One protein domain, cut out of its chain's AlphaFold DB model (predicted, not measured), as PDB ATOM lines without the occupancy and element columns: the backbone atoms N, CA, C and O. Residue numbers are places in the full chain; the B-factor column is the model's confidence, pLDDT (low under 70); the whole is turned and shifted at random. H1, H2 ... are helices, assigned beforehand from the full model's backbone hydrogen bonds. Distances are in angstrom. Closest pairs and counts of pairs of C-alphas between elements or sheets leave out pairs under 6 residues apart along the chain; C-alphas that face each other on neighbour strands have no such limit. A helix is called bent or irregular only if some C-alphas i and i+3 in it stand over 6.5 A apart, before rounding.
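AT A GLANCE: This is residues 4 to 50 of the 54 residues of an uncharacterized protein of Sinocyclocheilus anshuiensis (UniProt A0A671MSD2). A long helix, H1, and a long unnamed link that folds back along its length make the two long sides of an open loop; the short helix H2 then packs slantwise on H1 near its first residues. The printed part has 47 residues with two named helices, H1 then H2, and no named strand: all helix. It is only just compact, close to loose, with a radius of gyration of the C-alphas of 11.4 A, and elongated, spanning 32 by 18 by 16 A.

IN THESE COORDINATES: H1, residues 4 to 20, runs 24.6 A from C-alpha 4 at (36.106, -8.472, 1.757) to C-alpha 20 at (47.550, -18.433, 21.068). It is irregular: C-alphas 12 and 15 are 7.0 A apart. H2, residues 40 to 48, is 12.6 A long and ends at C-alpha 48, (37.157, -22.939, 1.973).

HOW THE PARTS SIT: H1 touches H2 with residues 6 to 7 alone; the closest C-alphas, those of Gln 7 and Thr 42, are 6.4 A apart. The helices run the same way at a steep tilt of 40 degrees. Every O i to N i+4 pair is within hydrogen-bond range in H2, and 11 of 13 in H1.

THE WHOLE: The C-alphas farthest apart, of Arg 22 and Lys 36, are 32.1 A apart. The long link, residues 21 to 39, joins H1 to H2; residues 19 to 26 and 30 to 38 stand free. The printed part has no cut. Model confidence is low, under 70, at residues 33 to 40.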
ATOM      1  N   ALA A   4      34.648  -8.403   1.801       77.50
ATOM      2  CA  ALA A   4      36.106  -8.472   1.757       77.50
ATOM      3  C   ALA A   4      36.770  -8.049   3.082       77.50
ATOM      4  O   ALA A   4      37.743  -8.667   3.515       77.50
ATOM      5  N   LEU A   5      36.218  -7.037   3.759       81.69
ATOM      6  CA  LEU A   5      36.720  -6.587   5.057       81.69
ATOM      7  C   LEU A   5      36.473  -7.652   6.132       81.69
ATOM      8  O   LEU A   5      37.374  -7.963   6.907       81.69
ATOM      9  N   CYS A   6      35.291  -8.276   6.127       78.31
ATOM     10  CA  CYS A   6      34.975  -9.369   7.047       78.31
ATOM     11  C   CYS A   6      35.916 -10.570   6.855       78.31
ATOM     12  O   CYS A   6      36.422 -11.115   7.832       78.31
ATOM     13  N   GLN A   7      36.202 -10.962   5.608       79.88
ATOM     14  CA  GLN A   7      37.140 -12.056   5.323       79.88
ATOM     15  C   GLN A   7      38.566 -11.742   5.787       79.88
ATOM     16  O   GLN A   7      39.247 -12.626   6.310       79.88
ATOM     17  N   LYS A   8      39.014 -10.492   5.621       85.31
ATOM     18  CA  LYS A   8      40.328 -10.049   6.098       85.31
ATOM     19  C   LYS A   8      40.431 -10.173   7.619       85.31
ATOM     20  O   LYS A   8      41.354 -10.822   8.102       85.31
ATOM     21  N   ILE A   9      39.436  -9.665   8.347       85.50
ATOM     22  CA  ILE A   9      39.382  -9.742   9.815       85.50
ATOM     23  C   ILE A   9      39.384 -11.202  10.288       85.50
ATOM     24  O   ILE A   9      40.131 -11.552  11.200       85.50
ATOM     25  N   LEU A  10      38.596 -12.074   9.652       84.12
ATOM     26  CA  LEU A  10      38.571 -13.501   9.988       84.12
ATOM     27  C   LEU A  10      39.935 -14.158   9.778       84.12
ATOM     28  O   LEU A  10      40.417 -14.875  10.652       84.12
ATOM     29  N   LYS A  11      40.592 -13.885   8.651       85.75
ATOM     30  CA  LYS A  11      41.920 -14.433   8.362       85.75
ATOM     31  C   LYS A  11      42.972 -13.956   9.367       85.75
ATOM     32  O   LYS A  11      43.800 -14.758   9.789       85.75
ATOM     33  N   GLU A  12      42.936 -12.676   9.728       90.56
ATOM     34  CA  GLU A  12      43.910 -12.050  10.626       90.56
ATOM     35  C   GLU A  12      43.747 -12.480  12.085       90.56
ATOM     36  O   GLU A  12      44.732 -12.491  12.810       90.56
ATOM     37  N   ASN A  13      42.546 -12.881  12.515       89.81
ATOM     38  CA  ASN A  13      42.292 -13.203  13.921       89.81
ATOM     39  C   ASN A  13      42.143 -14.703  14.191       89.81
ATOM     40  O   ASN A  13      42.680 -15.192  15.180       89.81
ATOM     41  N   VAL A  14      41.471 -15.468  13.322       89.25
ATOM     42  CA  VAL A  14      41.097 -16.861  13.631       89.25
ATOM     43  C   VAL A  14      42.322 -17.743  13.882       89.25
ATOM     44  O   VAL A  14      42.403 -18.396  14.920       89.25
ATOM     45  N   TRP A  15      43.298 -17.752  12.972       88.94
ATOM     46  CA  TRP A  15      44.481 -18.606  13.122       88.94
ATOM     47  C   TRP A  15      45.383 -18.179  14.282       88.94
ATOM     48  O   TRP A  15      45.738 -19.043  15.088       88.94
ATOM     49  N   PRO A  16      45.713 -16.880  14.443       92.50
ATOM     50  CA  PRO A  16      46.461 -16.433  15.611       92.50
ATOM     51  C   PRO A  16      45.757 -16.747  16.930       92.50
ATOM     52  O   PRO A  16      46.416 -17.218  17.853       92.50
ATOM     53  N   SER A  17      44.434 -16.580  17.023       92.50
ATOM     54  CA  SER A  17      43.676 -16.931  18.229       92.50
ATOM     55  C   SER A  17      43.721 -18.429  18.526       92.50
ATOM     56  O   SER A  17      43.979 -18.806  19.664       92.50
ATOM     57  N   VAL A  18      43.536 -19.290  17.520       92.00
ATOM     58  CA  VAL A  18      43.627 -20.756  17.675       92.00
ATOM     59  C   VAL A  18      45.007 -21.169  18.192       92.00
ATOM     60  O   VAL A  18      45.098 -21.982  19.113       92.00
ATOM     61  N   CYS A  19      46.070 -20.582  17.634       92.12
ATOM     62  CA  CYS A  19      47.445 -20.834  18.059       92.12
ATOM     63  C   CYS A  19      47.714 -20.314  19.478       92.12
ATOM     64  O   CYS A  19      48.251 -21.049  20.306       92.12
ATOM     65  N   ASN A  20      47.314 -19.075  19.774       95.50
ATOM     66  CA  ASN A  20      47.550 -18.433  21.068       95.50
ATOM     67  C   ASN A  20      46.809 -19.151  22.205       95.50
ATOM     68  O   ASN A  20      47.365 -19.387  23.274       95.50
ATOM     69  N   LEU A  21      45.573 -19.583  21.943       94.44
ATOM     70  CA  LEU A  21      44.754 -20.348  22.883       94.44
ATOM     71  C   LEU A  21      45.117 -21.842  22.918       94.44
ATOM     72  O   LEU A  21      44.507 -22.597  23.672       94.44
ATOM     73  N   ARG A  22      46.093 -22.283  22.108       94.88
ATOM     74  CA  ARG A  22      46.553 -23.679  22.006       94.88
ATOM     75  C   ARG A  22      45.398 -24.663  21.799       94.88
ATOM     76  O   ARG A  22      45.374 -25.753  22.378       94.88
ATOM     77  N   LEU A  23      44.422 -24.273  20.981       93.50
ATOM     78  CA  LEU A  23      43.240 -25.093  20.751       93.50
ATOM     79  C   LEU A  23      43.617 -26.371  19.996       93.50
ATOM     80  O   LEU A  23      44.421 -26.372  19.062       93.50
ATOM     81  N   LYS A  24      42.996 -27.485  20.390       91.19
ATOM     82  CA  LYS A  24      43.147 -28.768  19.694       91.19
ATOM     83  C   LYS A  24      42.586 -28.660  18.278       91.19
ATOM     84  O   LYS A  24      41.668 -27.887  18.036       91.19
ATOM     85  N   ARG A  25      43.038 -29.526  17.362       87.62
ATOM     86  CA  ARG A  25      42.534 -29.610  15.970       87.62
ATOM     87  C   ARG A  25      41.009 -29.777  15.850       87.62
ATOM     88  O   ARG A  25      40.463 -29.568  14.775       87.62
ATOM     89  N   THR A  26      40.334 -30.168  16.929       89.94
ATOM     90  CA  THR A  26      38.879 -30.349  17.024       89.94
ATOM     91  C   THR A  26      38.120 -29.086  17.446       89.94
ATOM     92  O   THR A  26      36.957 -29.195  17.824       89.94
ATOM     93  N   TRP A  27      38.754 -27.912  17.442       92.25
ATOM     94  CA  TRP A  27      38.096 -26.653  17.784       92.25
ATOM     95  C   TRP A  27      36.929 -26.340  16.837       92.25
ATOM     96  O   TRP A  27      36.915 -26.747  15.673       92.25
ATOM     97  N   ILE A  28      35.934 -25.631  17.368       90.19
ATOM     98  CA  ILE A  28      34.731 -25.223  16.645       90.19
ATOM     99  C   ILE A  28      34.586 -23.714  16.825       90.19
ATOM    100  O   ILE A  28      34.721 -23.198  17.933       90.19
ATOM    101  N   MET A  29      34.345 -23.010  15.726       87.62
ATOM    102  CA  MET A  29      34.054 -21.586  15.716       87.62
ATOM    103  C   MET A  29      32.573 -21.368  16.011       87.62
ATOM    104  O   MET A  29      31.728 -21.912  15.313       87.62
ATOM    105  N   GLN A  30      32.237 -20.539  16.989       86.44
ATOM    106  CA  GLN A  30      30.860 -20.085  17.157       86.44
ATOM    107  C   GLN A  30      30.712 -18.707  16.515       86.44
ATOM    108  O   GLN A  30      31.504 -17.805  16.790       86.44
ATOM    109  N   GLN A  31      29.713 -18.544  15.651       78.50
ATOM    110  CA  GLN A  31      29.368 -17.254  15.064       78.50
ATOM    111  C   GLN A  31      27.927 -16.893  15.425       78.50
ATOM    112  O   GLN A  31      27.051 -17.752  15.487       78.50
ATOM    113  N   HIS A  32      27.671 -15.607  15.659       73.19
ATOM    114  CA  HIS A  32      26.311 -15.114  15.819       73.19
ATOM    115  C   HIS A  32      25.599 -15.145  14.457       73.19
ATOM    116  O   HIS A  32      25.907 -14.347  13.570       73.19
ATOM    117  N   ASN A  33      24.687 -16.103  14.271       65.88
ATOM    118  CA  ASN A  33      23.923 -16.296  13.033       65.88
ATOM    119  C   ASN A  33      22.683 -15.400  12.972       65.88
ATOM    120  O   ASN A  33      21.605 -15.847  12.580       65.88
ATOM    121  N   ASP A  34      22.832 -14.124  13.320       69.12
ATOM    122  CA  ASP A  34      21.778 -13.159  13.046       69.12
ATOM    123  C   ASP A  34      21.521 -13.121  11.533       69.12
ATOM    124  O   ASP A  34      22.438 -12.797  10.764       69.12
ATOM    125  N   PRO A  35      20.287 -13.396  11.066       62.47
ATOM    126  CA  PRO A  35      19.962 -13.419   9.639       62.47
ATOM    127  C   PRO A  35      20.329 -12.110   8.928       62.47
ATOM    128  O   PRO A  35      20.652 -12.102   7.743       62.47
ATOM    129  N   LYS A  36      20.337 -11.001   9.678       65.00
ATOM    130  CA  LYS A  36      20.666  -9.649   9.214       65.00
ATOM    131  C   LYS A  36      22.163  -9.428   8.949       65.00
ATOM    132  O   LYS A  36      22.519  -8.532   8.187       65.00
ATOM    133  N   HIS A  37      23.033 -10.243   9.547       57.88
ATOM    134  CA  HIS A  37      24.493 -10.133   9.450       57.88
ATOM    135  C   HIS A  37      25.163 -11.375   8.844       57.88
ATOM    136  O   HIS A  37      26.390 -11.417   8.712       57.88
ATOM    137  N   ASN A  38      24.375 -12.360   8.402       61.12
ATOM    138  CA  ASN A  38      24.889 -13.544   7.730       61.12
ATOM    139  C   ASN A  38      25.280 -13.230   6.274       61.12
ATOM    140  O   ASN A  38      24.516 -13.389   5.323       61.12
ATOM    141  N   SER A  39      26.503 -12.739   6.098       66.94
ATOM    142  CA  SER A  39      27.107 -12.550   4.783       66.94
ATOM    143  C   SER A  39      27.403 -13.914   4.152       66.94
ATOM    144  O   SER A  39      28.250 -14.656   4.658       66.94
ATOM    145  N   LYS A  40      26.777 -14.223   3.003       69.75
ATOM    146  CA  LYS A  40      27.100 -15.408   2.174       69.75
ATOM    147  C   LYS A  40      28.615 -15.615   2.026       69.75
ATOM    148  O   LYS A  40      29.106 -16.730   2.189       69.75
ATOM    149  N   PHE A  41      29.365 -14.529   1.850       70.19
ATOM    150  CA  PHE A  41      30.819 -14.545   1.686       70.19
ATOM    151  C   PHE A  41      31.600 -15.025   2.918       70.19
ATOM    152  O   PHE A  41      32.704 -15.554   2.771       70.19
ATOM    153  N   THR A  42      31.067 -14.834   4.127       76.00
ATOM    154  CA  THR A  42      31.682 -15.340   5.361       76.00
ATOM    155  C   THR A  42      31.557 -16.861   5.421       76.00
ATOM    156  O   THR A  42      32.539 -17.555   5.678       76.00
ATOM    157  N   SER A  43      30.378 -17.388   5.083       79.12
ATOM    158  CA  SER A  43      30.132 -18.833   5.055       79.12
ATOM    159  C   SER A  43      31.003 -19.559   4.019       79.12
ATOM    160  O   SER A  43      31.543 -20.631   4.299       79.12
ATOM    161  N   GLU A  44      31.213 -18.958   2.845       83.12
ATOM    162  CA  GLU A  44      32.073 -19.511   1.793       83.12
ATOM    163  C   GLU A  44      33.543 -19.547   2.210       83.12
ATOM    164  O   GLU A  44      34.232 -20.546   1.987       83.12
ATOM    165  N   TRP A  45      34.025 -18.487   2.862       84.81
ATOM    166  CA  TRP A  45      35.394 -18.446   3.361       84.81
ATOM    167  C   TRP A  45      35.632 -19.512   4.438       84.81
ATOM    168  O   TRP A  45      36.633 -20.225   4.374       84.81
ATOM    169  N   LEU A  46      34.700 -19.682   5.382       86.12
ATOM    170  CA  LEU A  46      34.804 -20.695   6.442       86.12
ATOM    171  C   LEU A  46      34.841 -22.116   5.858       86.12
ATOM    172  O   LEU A  46      35.710 -22.908   6.230       86.12
ATOM    173  N   LYS A  47      33.992 -22.403   4.858       86.12
ATOM    174  CA  LYS A  47      34.019 -23.670   4.106       86.12
ATOM    175  C   LYS A  47      35.354 -23.885   3.389       86.12
ATOM    176  O   LYS A  47      35.945 -24.955   3.517       86.12
ATOM    177  N   LYS A  48      35.868 -22.867   2.686       88.50
ATOM    178  CA  LYS A  48      37.157 -22.939   1.973       88.50
ATOM    179  C   LYS A  48      38.330 -23.221   2.916       88.50
ATOM    180  O   LYS A  48      39.240 -23.961   2.554       88.50
ATOM    181  N   ASN A  49      38.293 -22.666   4.126       87.50
ATOM    182  CA  ASN A  49      39.332 -22.853   5.141       87.50
ATOM    183  C   ASN A  49      39.097 -24.085   6.036       87.50
ATOM    184  O   ASN A  49      39.872 -24.310   6.961       87.50
ATOM    185  N   LYS A  50      38.066 -24.899   5.753       87.50
ATOM    186  CA  LYS A  50      37.703 -26.110   6.512       87.50
ATOM    187  C   LYS A  50      37.492 -25.845   8.010       87.50
ATOM    188  O   LYS A  50      37.778 -26.702   8.845       87.50
TER     189      LYS A  50